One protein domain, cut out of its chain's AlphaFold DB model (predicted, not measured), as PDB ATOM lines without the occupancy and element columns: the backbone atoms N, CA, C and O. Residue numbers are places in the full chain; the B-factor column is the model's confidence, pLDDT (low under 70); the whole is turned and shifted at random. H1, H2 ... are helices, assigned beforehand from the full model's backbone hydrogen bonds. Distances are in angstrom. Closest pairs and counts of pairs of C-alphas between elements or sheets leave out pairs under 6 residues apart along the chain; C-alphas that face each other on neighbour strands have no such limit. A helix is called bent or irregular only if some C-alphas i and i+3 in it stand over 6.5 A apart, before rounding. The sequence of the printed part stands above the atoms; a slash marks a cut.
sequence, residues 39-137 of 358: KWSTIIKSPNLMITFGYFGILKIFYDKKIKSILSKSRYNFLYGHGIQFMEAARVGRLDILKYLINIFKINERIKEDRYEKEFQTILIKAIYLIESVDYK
ATOM      1  N   LYS A  39     221.216 123.499 173.693       78.44
ATOM      2  CA  LYS A  39     220.546 123.043 172.466       78.44
ATOM      3  C   LYS A  39     221.054 123.845 171.263       78.44
ATOM      4  O   LYS A  39     221.209 125.064 171.355       78.44
ATOM      5  N   TRP A  40     221.209 123.199 170.104       77.25
ATOM      6  CA  TRP A  40     221.627 123.875 168.865       77.25
ATOM      7  C   TRP A  40     220.729 125.069 168.510       77.25
ATOM      8  O   TRP A  40     221.210 126.141 168.148       77.25
ATOM      9  N   SER A  41     219.417 124.920 168.710       80.44
ATOM     10  CA  SER A  41     218.425 125.984 168.513       80.44
ATOM     11  C   SER A  41     218.636 127.207 169.419       80.44
ATOM     12  O   SER A  41     218.231 128.310 169.049       80.44
ATOM     13  N   THR A  42     219.280 127.029 170.575       84.25
ATOM     14  CA  THR A  42     219.692 128.104 171.487       84.25
ATOM     15  C   THR A  42     220.982 128.761 171.001       84.25
ATOM     16  O   THR A  42     221.053 129.989 170.942       84.25
ATOM     17  N   ILE A  43     221.972 127.962 170.584       82.19
ATOM     18  CA  ILE A  43     223.263 128.455 170.076       82.19
ATOM     19  C   ILE A  43     223.047 129.386 168.879       82.19
ATOM     20  O   ILE A  43     223.536 130.510 168.886       82.19
ATOM     21  N   ILE A  44     222.228 128.988 167.897       85.12
ATOM     22  CA  ILE A  44     221.983 129.797 166.686       85.12
ATOM     23  C   ILE A  44     221.190 131.096 166.937       85.12
ATOM     24  O   ILE A  44     221.043 131.917 166.031       85.12
ATOM     25  N   LYS A  45     220.665 131.301 168.152       87.44
ATOM     26  CA  LYS A  45     219.968 132.530 168.564       87.44
ATOM     27  C   LYS A  45     220.800 133.401 169.508       87.44
ATOM     28  O   LYS A  45     220.455 134.568 169.690       87.44
ATOM     29  N   SER A  46     221.872 132.857 170.083       90.19
ATOM     30  CA  SER A  46     222.713 133.534 171.065       90.19
ATOM     31  C   SER A  46     224.070 133.898 170.460       90.19
ATOM     32  O   SER A  46     224.947 133.035 170.376       90.19
ATOM     33  N   PRO A  47     224.297 135.168 170.077       92.38
ATOM     34  CA  PRO A  47     225.599 135.589 169.572       92.38
ATOM     35  C   PRO A  47     226.704 135.400 170.616       92.38
ATOM     36  O   PRO A  47     227.843 135.179 170.237       92.38
ATOM     37  N   ASN A  48     226.384 135.399 171.917       89.00
ATOM     38  CA  ASN A  48     227.367 135.096 172.957       89.00
ATOM     39  C   ASN A  48     227.899 133.662 172.831       89.00
ATOM     40  O   ASN A  48     229.095 133.467 172.675       89.00
ATOM     41  N   LEU A  49     227.003 132.669 172.787       87.94
ATOM     42  CA  LEU A  49     227.386 131.256 172.662       87.94
ATOM     43  C   LEU A  49     228.070 130.962 171.322       87.94
ATOM     44  O   LEU A  49     228.985 130.145 171.260       87.94
ATOM     45  N   MET A  50     227.660 131.642 170.243       90.88
ATOM     46  CA  MET A  50     228.359 131.543 168.958       90.88
ATOM     47  C   MET A  50     229.826 131.963 169.073       90.88
ATOM     48  O   MET A  50     230.675 131.366 168.419       90.88
ATOM     49  N   ILE A  51     230.126 132.975 169.889       83.56
ATOM     50  CA  ILE A  51     231.493 133.441 170.130       83.56
ATOM     51  C   ILE A  51     232.233 132.452 171.030       83.56
ATOM     52  O   ILE A  51     233.304 131.991 170.640       83.56
ATOM     53  N   THR A  52     231.632 132.063 172.163       78.75
ATOM     54  CA  THR A  52     232.192 131.093 173.121       78.75
ATOM     55  C   THR A  52     232.644 129.805 172.436       78.75
ATOM     56  O   THR A  52     233.760 129.346 172.647       78.75
ATOM     57  N   PHE A  53     231.793 129.243 171.576       81.06
ATOM     58  CA  PHE A  53     232.039 127.962 170.908       81.06
ATOM     59  C   PHE A  53     232.616 128.108 169.491       81.06
ATOM     60  O   PHE A  53     232.732 127.131 168.754       81.06
ATOM     61  N   GLY A  54     232.977 129.326 169.077       76.69
ATOM     62  CA  GLY A  54     233.710 129.571 167.837       76.69
ATOM     63  C   GLY A  54     232.918 129.437 166.529       76.69
ATOM     64  O   GLY A  54     233.529 129.321 165.462       76.69
ATOM     65  N   TYR A  55     231.587 129.520 166.563       85.44
ATOM     66  CA  TYR A  55     230.688 129.481 165.399       85.44
ATOM     67  C   TYR A  55     230.647 130.804 164.612       85.44
ATOM     68  O   TYR A  55     229.588 131.394 164.381       85.44
ATOM     69  N   PHE A  56     231.806 131.274 164.151       86.06
ATOM     70  CA  PHE A  56     231.950 132.597 163.535       86.06
ATOM     71  C   PHE A  56     231.112 132.786 162.254       86.06
ATOM     72  O   PHE A  56     230.514 133.840 162.054       86.06
ATOM     73  N   GLY A  57     230.988 131.764 161.401       87.88
ATOM     74  CA  GLY A  57     230.137 131.854 160.203       87.88
ATOM     75  C   GLY A  57     228.660 132.106 160.536       87.88
ATOM     76  O   GLY A  57     228.004 132.919 159.892       87.88
ATOM     77  N   ILE A  58     228.157 131.471 161.600       88.56
ATOM     78  CA  ILE A  58     226.778 131.655 162.075       88.56
ATOM     79  C   ILE A  58     226.609 133.046 162.691       88.56
ATOM     80  O   ILE A  58     225.594 133.702 162.455       88.56
ATOM     81  N   LEU A  59     227.625 133.529 163.412       93.06
ATOM     82  CA  LEU A  59     227.651 134.887 163.951       93.06
ATOM     83  C   LEU A  59     227.523 135.943 162.843       93.06
ATOM     84  O   LEU A  59     226.762 136.897 163.004       93.06
ATOM     85  N   LYS A  60     228.205 135.751 161.704       93.50
ATOM     86  CA  LYS A  60     228.078 136.646 160.543       93.50
ATOM     87  C   LYS A  60     226.647 136.680 160.014       93.50
ATOM     88  O   LYS A  60     226.050 137.746 159.948       93.50
ATOM     89  N   ILE A  61     226.043 135.510 159.786       92.12
ATOM     90  CA  ILE A  61     224.644 135.398 159.334       92.12
ATOM     91  C   ILE A  61     223.676 136.075 160.319       92.12
ATOM     92  O   ILE A  61     222.695 136.701 159.907       92.12
ATOM     93  N   PHE A  62     223.923 135.948 161.627       93.88
ATOM     94  CA  PHE A  62     223.116 136.603 162.654       93.88
ATOM     95  C   PHE A  62     223.171 138.130 162.524       93.88
ATOM     96  O   PHE A  62     222.123 138.784 162.535       93.88
ATOM     97  N   TYR A  63     224.374 138.698 162.400       95.00
ATOM     98  CA  TYR A  63     224.551 140.144 162.317       95.00
ATOM     99  C   TYR A  63     224.161 140.715 160.959       95.00
ATOM    100  O   TYR A  63     223.527 141.763 160.946       95.00
ATOM    101  N   ASP A  64     224.382 140.024 159.845       93.56
ATOM    102  CA  ASP A  64     223.948 140.489 158.520       93.56
ATOM    103  C   ASP A  64     222.437 140.782 158.487       93.56
ATOM    104  O   ASP A  64     221.989 141.774 157.911       93.56
ATOM    105  N   LYS A  65     221.641 139.969 159.195       92.38
ATOM    106  CA  LYS A  65     220.183 140.147 159.306       92.38
ATOM    107  C   LYS A  65     219.760 141.260 160.266       92.38
ATOM    108  O   LYS A  65     218.654 141.780 160.135       92.38
ATOM    109  N   LYS A  66     220.578 141.589 161.270       92.19
ATOM    110  CA  LYS A  66     220.163 142.426 162.412       92.19
ATOM    111  C   LYS A  66     220.909 143.746 162.538       92.19
ATOM    112  O   LYS A  66     220.368 144.673 163.137       92.19
ATOM    113  N   ILE A  67     222.111 143.866 161.979       92.62
ATOM    114  CA  ILE A  67     223.032 144.970 162.263       92.62
ATOM    115  C   ILE A  67     222.439 146.325 161.887       92.62
ATOM    116  O   ILE A  67     222.537 147.257 162.674       92.62
ATOM    117  N   LYS A  68     221.715 146.429 160.765       91.12
ATOM    118  CA  LYS A  68     221.029 147.674 160.371       91.12
ATOM    119  C   LYS A  68     220.009 148.132 161.422       91.12
ATOM    120  O   LYS A  68     219.966 149.311 161.759       91.12
ATOM    121  N   SER A  69     219.221 147.200 161.962       89.69
ATOM    122  CA  SER A  69     218.237 147.484 163.018       89.69
ATOM    123  C   SER A  69     218.904 147.802 164.359       89.69
ATOM    124  O   SER A  69     218.443 148.673 165.088       89.69
ATOM    125  N   ILE A  70     220.004 147.120 164.683       88.81
ATOM    126  CA  ILE A  70     220.790 147.390 165.893       88.81
ATOM    127  C   ILE A  70     221.385 148.800 165.818       88.81
ATOM    128  O   ILE A  70     221.205 149.594 166.738       88.81
ATOM    129  N   LEU A  71     222.035 149.140 164.702       86.88
ATOM    130  CA  LEU A  71     222.664 150.441 164.496       86.88
ATOM    131  C   LEU A  71     221.647 151.588 164.502       86.88
ATOM    132  O   LEU A  71     221.921 152.625 165.102       86.88
ATOM    133  N   SER A  72     220.455 151.416 163.924       84.62
ATOM    134  CA  SER A  72     219.429 152.467 163.968       84.62
ATOM    135  C   SER A  72     218.926 152.744 165.390       84.62
ATOM    136  O   SER A  72     218.726 153.902 165.758       84.62
ATOM    137  N   LYS A  73     218.790 151.702 166.219       82.06
ATOM    138  CA  LYS A  73     218.408 151.818 167.637       82.06
ATOM    139  C   LYS A  73     219.549 152.295 168.533       82.06
ATOM    140  O   LYS A  73     219.306 152.850 169.602       82.06
ATOM    141  N   SER A  74     220.790 152.124 168.084       70.88
ATOM    142  CA  SER A  74     221.981 152.491 168.847       70.88
ATOM    143  C   SER A  74     222.203 154.003 169.014       70.88
ATOM    144  O   SER A  74     223.110 154.411 169.735       70.88
ATOM    145  N   ARG A  75     221.337 154.841 168.416       66.38
ATOM    146  CA  ARG A  75     221.287 156.298 168.645       66.38
ATOM    147  C   ARG A  75     221.052 156.683 170.110       66.38
ATOM    148  O   ARG A  75     221.445 157.777 170.493       66.38
ATOM    149  N   TYR A  76     220.423 155.803 170.895       62.88
ATOM    150  CA  TYR A  76     220.113 156.024 172.316       62.88
ATOM    151  C   TYR A  76     220.918 155.117 173.268       62.88
ATOM    152  O   TYR A  76     220.851 155.285 174.480       62.88
ATOM    153  N   ASN A  77     221.650 154.130 172.736       71.25
ATOM    154  CA  ASN A  77     222.484 153.187 173.491       71.25
ATOM    155  C   ASN A  77     223.595 152.668 172.568       71.25
ATOM    156  O   ASN A  77     223.294 151.945 171.616       71.25
ATOM    157  N   PHE A  78     224.861 152.994 172.849       73.94
ATOM    158  CA  PHE A  78     225.974 152.850 171.902       73.94
ATOM    159  C   PHE A  78     226.073 151.465 171.248       73.94
ATOM    160  O   PHE A  78     226.245 151.354 170.033       73.94
ATOM    161  N   LEU A  79     225.900 150.393 172.022       77.56
ATOM    162  CA  LEU A  79     225.929 149.021 171.499       77.56
ATOM    163  C   LEU A  79     224.570 148.332 171.544       77.56
ATOM    164  O   LEU A  79     224.475 147.177 171.145       77.56
ATOM    165  N   TYR A  80     223.524 149.001 172.031       83.00
ATOM    166  CA  TYR A  80     222.178 148.439 172.169       83.00
ATOM    167  C   TYR A  80     222.187 147.051 172.847       83.00
ATOM    168  O   TYR A  80     221.611 146.083 172.357       83.00
ATOM    169  N   GLY A  81     222.928 146.930 173.956       81.31
ATOM    170  CA  GLY A  81     223.074 145.673 174.705       81.31
ATOM    171  C   GLY A  81     224.080 144.668 174.125       81.31
ATOM    172  O   GLY A  81     224.290 143.612 174.719       81.31
ATOM    173  N   HIS A  82     224.761 144.989 173.019       86.44
ATOM    174  CA  HIS A  82     225.734 144.086 172.392       86.44
ATOM    175  C   HIS A  82     227.169 144.177 172.940       86.44
ATOM    176  O   HIS A  82     228.063 143.481 172.460       86.44
ATOM    177  N   GLY A  83     227.414 144.980 173.980       79.50
ATOM    178  CA  GLY A  83     228.741 145.088 174.602       79.50
ATOM    179  C   GLY A  83     229.285 143.764 175.141       79.50
ATOM    180  O   GLY A  83     230.495 143.541 175.128       79.50
ATOM    181  N   ILE A  84     228.400 142.843 175.538       80.69
ATOM    182  CA  ILE A  84     228.799 141.517 176.020       80.69
ATOM    183  C   ILE A  84     229.495 140.682 174.942       80.69
ATOM    184  O   ILE A  84     230.422 139.959 175.270       80.69
ATOM    185  N   GLN A  85     229.147 140.838 173.659       87.31
ATOM    186  CA  GLN A  85     229.814 140.091 172.586       87.31
ATOM    187  C   GLN A  85     231.274 140.509 172.400       87.31
ATOM    188  O   GLN A  85     232.120 139.663 172.132       87.31
ATOM    189  N   PHE A  86     231.584 141.795 172.572       81.62
ATOM    190  CA  PHE A  86     232.962 142.286 172.521       81.62
ATOM    191  C   PHE A  86     233.776 141.737 173.696       81.62
ATOM    192  O   PHE A  86     234.886 141.245 173.503       81.62
ATOM    193  N   MET A  87     233.194 141.771 174.901       74.62
ATOM    194  CA  MET A  87     233.820 141.201 176.098       74.62
ATOM    195  C   MET A  87     234.028 139.691 175.960       74.62
ATOM    196  O   MET A  87     235.083 139.189 176.320       74.62
ATOM    197  N   GLU A  88     233.055 138.972 175.410       76.12
ATOM    198  CA  GLU A  88     233.134 137.529 175.204       76.12
ATOM    199  C   GLU A  88     234.181 137.159 174.148       76.12
ATOM    200  O   GLU A  88     234.974 136.244 174.360       76.12
ATOM    201  N   ALA A  89     234.247 137.902 173.038       77.50
ATOM    202  CA  ALA A  89     235.259 137.690 172.003       77.50
ATOM    203  C   ALA A  89     236.671 137.879 172.561       77.50
ATOM    204  O   ALA A  89     237.569 137.093 172.259       77.50
ATOM    205  N   ALA A  90     236.847 138.876 173.424       71.31
ATOM    206  CA  ALA A  90     238.085 139.076 174.154       71.31
ATOM    207  C   ALA A  90     238.384 137.972 175.167       71.31
ATOM    208  O   ALA A  90     239.494 137.450 175.178       71.31
ATOM    209  N   ARG A  91     237.396 137.595 175.985       71.62
ATOM    210  CA  ARG A  91     237.521 136.552 177.011       71.62
ATOM    211  C   ARG A  91     237.976 135.220 176.417       71.62
ATOM    212  O   ARG A  91     238.755 134.510 177.037       71.62
ATOM    213  N   VAL A  92     237.488 134.892 175.222       66.00
ATOM    214  CA  VAL A  92     237.804 133.652 174.492       66.00
ATOM    215  C   VAL A  92     239.059 133.812 173.610       66.00
ATOM    216  O   VAL A  92     239.512 132.853 172.995       66.00
ATOM    217  N   GLY A  93     239.640 135.015 173.516       62.69
ATOM    218  CA  GLY A  93     240.835 135.283 172.706       62.69
ATOM    219  C   GLY A  93     240.598 135.279 171.187       62.69
ATOM    220  O   GLY A  93     241.533 135.095 170.410       62.69
ATOM    221  N   ARG A  94     239.355 135.476 170.722       68.81
ATOM    222  CA  ARG A  94     238.977 135.444 169.295       68.81
ATOM    223  C   ARG A  94     239.076 136.818 168.630       68.81
ATOM    224  O   ARG A  94     238.086 137.523 168.428       68.81
ATOM    225  N   LEU A  95     240.303 137.161 168.246       65.19
ATOM    226  CA  LEU A  95     240.691 138.378 167.512       65.19
ATOM    227  C   LEU A  95     239.883 138.655 166.247       65.19
ATOM    228  O   LEU A  95     239.470 139.784 165.994       65.19
ATOM    229  N   ASP A  96     239.672 137.620 165.447       68.62
ATOM    230  CA  ASP A  96     238.934 137.675 164.189       68.62
ATOM    231  C   ASP A  96     237.478 138.115 164.396       68.62
ATOM    232  O   ASP A  96     236.961 138.958 163.658       68.62
ATOM    233  N   ILE A  97     236.842 137.594 165.446       81.25
ATOM    234  CA  ILE A  97     235.492 137.969 165.854       81.25
ATOM    235  C   ILE A  97     235.474 139.402 166.381       81.25
ATOM    236  O   ILE A  97     234.612 140.176 165.973       81.25
ATOM    237  N   LEU A  98     236.412 139.780 167.255       77.62
ATOM    238  CA  LEU A  98     236.439 141.133 167.811       77.62
ATOM    239  C   LEU A  98     236.611 142.191 166.710       77.62
ATOM    240  O   LEU A  98     235.848 143.154 166.673       77.62
ATOM    241  N   LYS A  99     237.542 141.980 165.769       71.81
ATOM    242  CA  LYS A  99     237.726 142.840 164.584       71.81
ATOM    243  C   LYS A  99     236.441 142.976 163.779       71.81
ATOM    244  O   LYS A  99     236.053 144.079 163.397       71.81
ATOM    245  N   TYR A 100     235.774 141.852 163.537       84.56
ATOM    246  CA  TYR A 100     234.502 141.842 162.832       84.56
ATOM    247  C   TYR A 100     233.442 142.663 163.572       84.56
ATOM    248  O   TYR A 100     232.806 143.504 162.944       84.56
ATOM    249  N   LEU A 101     233.303 142.491 164.891       86.25
ATOM    250  CA  LEU A 101     232.370 143.264 165.713       86.25
ATOM    251  C   LEU A 101     232.683 144.770 165.672       86.25
ATOM    252  O   LEU A 101     231.777 145.569 165.450       86.25
ATOM    253  N   ILE A 102     233.952 145.165 165.813       78.81
ATOM    254  CA  ILE A 102     234.392 146.571 165.723       78.81
ATOM    255  C   ILE A 102     233.994 147.186 164.376       78.81
ATOM    256  O   ILE A 102     233.462 148.299 164.338       78.81
ATOM    257  N   ASN A 103     234.194 146.441 163.287       83.44
ATOM    258  CA  ASN A 103     233.857 146.888 161.941       83.44
ATOM    259  C   ASN A 103     232.338 147.026 161.740       83.44
ATOM    260  O   ASN A 103     231.849 148.103 161.404       83.44
ATOM    261  N   ILE A 104     231.558 145.971 162.001       89.75
ATOM    262  CA  ILE A 104     230.109 145.999 161.728       89.75
ATOM    263  C   ILE A 104     229.354 146.989 162.619       89.75
ATOM    264  O   ILE A 104     228.322 147.513 162.208       89.75
ATOM    265  N   PHE A 105     229.854 147.259 163.831       86.44
ATOM    266  CA  PHE A 105     229.272 148.265 164.720       86.44
ATOM    267  C   PHE A 105     229.775 149.686 164.429       86.44
ATOM    268  O   PHE A 105     229.346 150.619 165.115       86.44
ATOM    269  N   LYS A 106     230.637 149.855 163.413       83.94
ATOM    270  CA  LYS A 106     231.210 151.134 162.965       83.94
ATOM    271  C   LYS A 106     231.861 151.907 164.099       83.94
ATOM    272  O   LYS A 106     231.692 153.116 164.238       83.94
ATOM    273  N   ILE A 107     232.566 151.194 164.964       76.19
ATOM    274  CA  ILE A 107     232.984 151.766 166.232       76.19
ATOM    275  C   ILE A 107     233.952 152.943 166.032       76.19
ATOM    276  O   ILE A 107     233.740 154.004 166.611       76.19
ATOM    277  N   ASN A 108     234.941 152.799 165.149       70.75
ATOM    278  CA  ASN A 108     235.920 153.856 164.874       70.75
ATOM    279  C   ASN A 108     235.277 155.139 164.315       70.75
ATOM    280  O   ASN A 108     235.755 156.236 164.589       70.75
ATOM    281  N   GLU A 109     234.187 155.013 163.552       76.69
ATOM    282  CA  GLU A 109     233.408 156.161 163.067       76.69
ATOM    283  C   GLU A 109     232.649 156.824 164.227       76.69
ATOM    284  O   GLU A 109     232.644 158.044 164.353       76.69
ATOM    285  N   ARG A 110     232.042 156.018 165.105       75.31
ATOM    286  CA  ARG A 110     231.088 156.480 166.124       75.31
ATOM    287  C   ARG A 110     231.719 156.997 167.419       75.31
ATOM    288  O   ARG A 110     231.045 157.708 168.150       75.31
ATOM    289  N   ILE A 111     232.972 156.654 167.728       66.38
ATOM    290  CA  ILE A 111     233.683 157.206 168.902       66.38
ATOM    291  C   ILE A 111     234.088 158.667 168.686       66.38
ATOM    292  O   ILE A 111     234.161 159.419 169.650       66.38
ATOM    293  N   LYS A 112     234.325 159.088 167.433       63.44
ATOM    294  CA  LYS A 112     234.664 160.487 167.110       63.44
ATOM    295  C   LYS A 112     233.545 161.460 167.500       63.44
ATOM    296  O   LYS A 112     233.792 162.645 167.688       63.44
ATOM    297  N   GLU A 113     232.323 160.958 167.644       59.72
ATOM    298  CA  GLU A 113     231.221 161.658 168.289       59.72
ATOM    299  C   GLU A 113     231.346 161.468 169.813       59.72
ATOM    300  O   GLU A 113     230.787 160.525 170.371       59.72
ATOM    301  N   ASP A 114     232.090 162.374 170.456       54.16
ATOM    302  CA  ASP A 114     232.502 162.530 171.876       54.16
ATOM    303  C   ASP A 114     231.604 161.908 172.989       54.16
ATOM    304  O   ASP A 114     232.033 161.604 174.101       54.16
ATOM    305  N   ARG A 115     230.322 161.651 172.709       60.50
ATOM    306  CA  ARG A 115     229.316 161.147 173.659       60.50
ATOM    307  C   ARG A 115     229.481 159.681 174.084       60.50
ATOM    308  O   ARG A 115     228.881 159.302 175.089       60.50
ATOM    309  N   TYR A 116     230.262 158.856 173.378       59.94
ATOM    310  CA  TYR A 116     230.318 157.397 173.624       59.94
ATOM    311  C   TYR A 116     231.705 156.825 173.947       59.94
ATOM    312  O   TYR A 116     231.847 155.622 174.189       59.94
ATOM    313  N   GLU A 117     232.727 157.677 174.016       59.16
ATOM    314  CA  GLU A 117     234.117 157.271 174.231       59.16
ATOM    315  C   GLU A 117     234.301 156.465 175.534       59.16
ATOM    316  O   GLU A 117     234.943 155.413 175.548       59.16
ATOM    317  N   LYS A 118     233.655 156.881 176.634       61.88
ATOM    318  CA  LYS A 118     233.787 156.223 177.950       61.88
ATOM    319  C   LYS A 118     233.230 154.792 177.991       61.88
ATOM    320  O   LYS A 118     233.824 153.932 178.653       61.88
ATOM    321  N   GLU A 119     232.096 154.531 177.336       62.66
ATOM    322  CA  GLU A 119     231.478 153.194 177.300       62.66
ATOM    323  C   GLU A 119     232.335 152.226 176.491       62.66
ATOM    324  O   GLU A 119     232.615 151.112 176.944       62.66
ATOM    325  N   PHE A 120     232.811 152.669 175.327       64.25
ATOM    326  CA  PHE A 120     233.635 151.825 174.480       64.25
ATOM    327  C   PHE A 120     235.017 151.577 175.080       64.25
ATOM    328  O   PHE A 120     235.450 150.428 175.121       64.25
ATOM    329  N   GLN A 121     235.662 152.591 175.664       58.62
ATOM    330  CA  GLN A 121     236.918 152.405 176.393       58.62
ATOM    331  C   GLN A 121     236.774 151.376 177.519       58.62
ATOM    332  O   GLN A 121     237.653 150.549 177.705       58.62
ATOM    333  N   THR A 122     235.644 151.341 178.231       60.34
ATOM    334  CA  THR A 122     235.415 150.343 179.293       60.34
ATOM    335  C   THR A 122     235.346 148.908 178.754       60.34
ATOM    336  O   THR A 122     235.808 147.976 179.415       60.34
ATOM    337  N   ILE A 123     234.776 148.721 177.562       61.62
ATOM    338  CA  ILE A 123     234.683 147.421 176.884       61.62
ATOM    339  C   ILE A 123     236.039 147.023 176.310       61.62
ATOM    340  O   ILE A 123     236.480 145.893 176.500       61.62
ATOM    341  N   LEU A 124     236.720 147.969 175.669       57.72
ATOM    342  CA  LEU A 124     238.053 147.784 175.123       57.72
ATOM    343  C   LEU A 124     239.084 147.476 176.192       57.72
ATOM    344  O   LEU A 124     239.920 146.616 175.964       57.72
ATOM    345  N   ILE A 125     238.985 148.110 177.363       55.09
ATOM    346  CA  ILE A 125     239.872 147.855 178.499       55.09
ATOM    347  C   ILE A 125     239.792 146.394 178.958       55.09
ATOM    348  O   ILE A 125     240.772 145.804 179.402       55.09
ATOM    349  N   LYS A 126     238.618 145.777 178.822       56.03
ATOM    350  CA  LYS A 126     238.431 144.348 179.097       56.03
ATOM    351  C   LYS A 126     238.849 143.459 177.924       56.03
ATOM    352  O   LYS A 126     238.988 142.256 178.105       56.03
ATOM    353  N   ALA A 127     239.047 144.047 176.747       55.47
ATOM    354  CA  ALA A 127     239.388 143.389 175.493       55.47
ATOM    355  C   ALA A 127     240.839 143.597 175.030       55.47
ATOM    356  O   ALA A 127     241.173 143.287 173.885       55.47
ATOM    357  N   ILE A 128     241.701 144.090 175.926       53.88
ATOM    358  CA  ILE A 128     243.017 144.650 175.596       53.88
ATOM    359  C   ILE A 128     243.975 143.678 174.899       53.88
ATOM    360  O   ILE A 128     244.851 144.127 174.163       53.88
ATOM    361  N   TYR A 129     243.781 142.364 175.031       45.72
ATOM    362  CA  TYR A 129     244.685 141.365 174.443       45.72
ATOM    363  C   TYR A 129     244.787 141.438 172.902       45.72
ATOM    364  O   TYR A 129     245.614 140.770 172.296       45.72
ATOM    365  N   LEU A 130     243.947 142.236 172.236       49.91
ATOM    366  CA  LEU A 130     243.714 142.155 170.794       49.91
ATOM    367  C   LEU A 130     244.035 143.480 170.039       49.91
ATOM    368  O   LEU A 130     243.655 143.650 168.877       49.91
ATOM    369  N   ILE A 131     244.727 144.426 170.694       55.03
ATOM    370  CA  ILE A 131     244.713 145.872 170.377       55.03
ATOM    371  C   ILE A 131     245.595 146.356 169.209       55.03
ATOM    372  O   ILE A 131     245.308 147.414 168.658       55.03
ATOM    373  N   GLU A 132     246.586 145.609 168.721       51.62
ATOM    374  CA  GLU A 132     247.493 146.145 167.674       51.62
ATOM    375  C   GLU A 132     246.891 146.217 166.263       51.62
ATOM    376  O   GLU A 132     247.533 146.648 165.313       51.62
ATOM    377  N   SER A 133     245.647 145.782 166.095       49.75
ATOM    378  CA  SER A 133     245.037 145.617 164.776       49.75
ATOM    379  C   SER A 133     243.966 146.642 164.425       49.75
ATOM    380  O   SER A 133     243.309 146.520 163.388       49.75
ATOM    381  N   VAL A 134     243.772 147.625 165.301       53.72
ATOM    382  CA  VAL A 134     242.815 148.708 165.110       53.72
ATOM    383  C   VAL A 134     243.601 150.005 165.041       53.72
ATOM    384  O   VAL A 134     244.236 150.394 166.019       53.72
ATOM    385  N   ASP A 135     243.538 150.663 163.885       56.59
ATOM    386  CA  ASP A 135     244.056 152.015 163.683       56.59
ATOM    387  C   ASP A 135     243.190 153.007 164.481       56.59
ATOM    388  O   ASP A 135     242.155 153.497 164.023       56.59
ATOM    389  N   TYR A 136     243.544 153.175 165.754       60.91
ATOM    390  CA  TYR A 136     242.849 154.005 166.730       60.91
ATOM    391  C   TYR A 136     243.879 154.684 167.634       60.91
ATOM    392  O   TYR A 136     244.835 154.054 168.087       60.91
ATOM    393  N   LYS A 137     243.673 155.972 167.933       68.75
ATOM    394  CA  LYS A 137     244.502 156.696 168.902       68.75
ATOM    395  C   LYS A 137     244.081 156.295 170.316       68.75
ATOM    396  O   LYS A 137     243.154 156.860 170.891       68.75
TER     397      LYS A 137
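What this domain is: This is residues 39 to 137 of the 358 residues of an uncharacterized protein of Polysphondylium pallidum (strain ATCC 26659 / Pp 5 / PN500) (UniProt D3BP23). Two rows of helices stand side by side as layers: H2, H4 and H7 run the same way in one row, and H3, H5 and the short H6 follow in the other, with H2 and H3, and H4 and H5, folded back on each other as hairpins. H8 lies across the place where H4 and H5 are joined, and little H1 lies at one end of the longest axis. The printed part has 99 residues with eight named helices, H1 to H8 in order along the chain, and no named strand; the class is all helix. It is compact, with a radius of gyration of the C-alphas of 13.1 A and spans of 41 by 29 by 17 A.

Where its parts are: H1 holds residues 40 to 43, beginning at C-alpha 40 at (221.627, 123.875, 168.865), and H2 holds residues 47 to 52. H3, residues 56 to 73, is the longest helix at 23.9 A; it has a kink of 57 degrees near residue 66 and is irregular, with C-alphas 65 and 68 being 7.6 A apart. H4 holds residues 83 to 91, 12.5 A, from C-alpha 83 at (228.741, 145.088, 174.602). H5 holds residues 95 to 104, 14.3 A, H6 residues 107 to 111, and H7 residues 117 to 126, 14.5 A. H8, residues 128 to 133, 11.0 A, is irregular, with C-alphas 129 and 132 being 8.7 A apart; it ends at C-alpha 133 at (245.037, 145.617, 164.776).

How they stand to each other: The hub is H4, which touches H2, H5, H7 and H8. H1 is close to H2 but not clearly touching, the closest C-alphas being those of Ile 43 and Leu 49, 5.6 A apart. H2 and H3 form a hairpin at a steep tilt of 38 degrees, opposite ways; H3 touches H2 with residues 56 to 62 alone, closest at the C-alphas of Pro 47 and Leu 59, 6.0 A. H2 touches H4 the same way at a shallow tilt of 11 degrees, closest at the C-alphas of Asn 48 and Gln 85, 5.6 A. H4 and H5 form a hairpin at a shallow tilt of 20 degrees, opposite ways, with the C-alphas of Ala 89 and Leu 98 closest at 5.6 A. H4 touches H7 the same way at a shallow tilt of 29 degrees, closest at the C-alphas of Met 87 and Ile 123, 6.3 A. H6 is close to H7 but not clearly touching, closest at the C-alphas of Ile 111 and Glu 117, 5.3 A. H8 only just touches H5, with 3 pairs of C-alphas within 8 A, the closest being Leu 95 and Leu 130 at 5.8 A. Every O i to N i+4 pair is within hydrogen-bond range in H2, H4, H5 and H6, against 11 of 14 in H3, 5 of 6 in H7 and 0 of 2 in H8, where 1 of 3 O i to N i+3 pairs is; H1 is too short for such a pair.

The domain as a whole: The two C-alphas farthest apart are those of Lys 39 and Lys 137, at 41.5 A. The printed part has no cut and no long link; H3 to H4, with 9 residues, is short and the others are tight. The mean pLDDT of the printed part is 75.2, and it is under 70 at residues 75 to 76, 92 to 96 and 111 to 137.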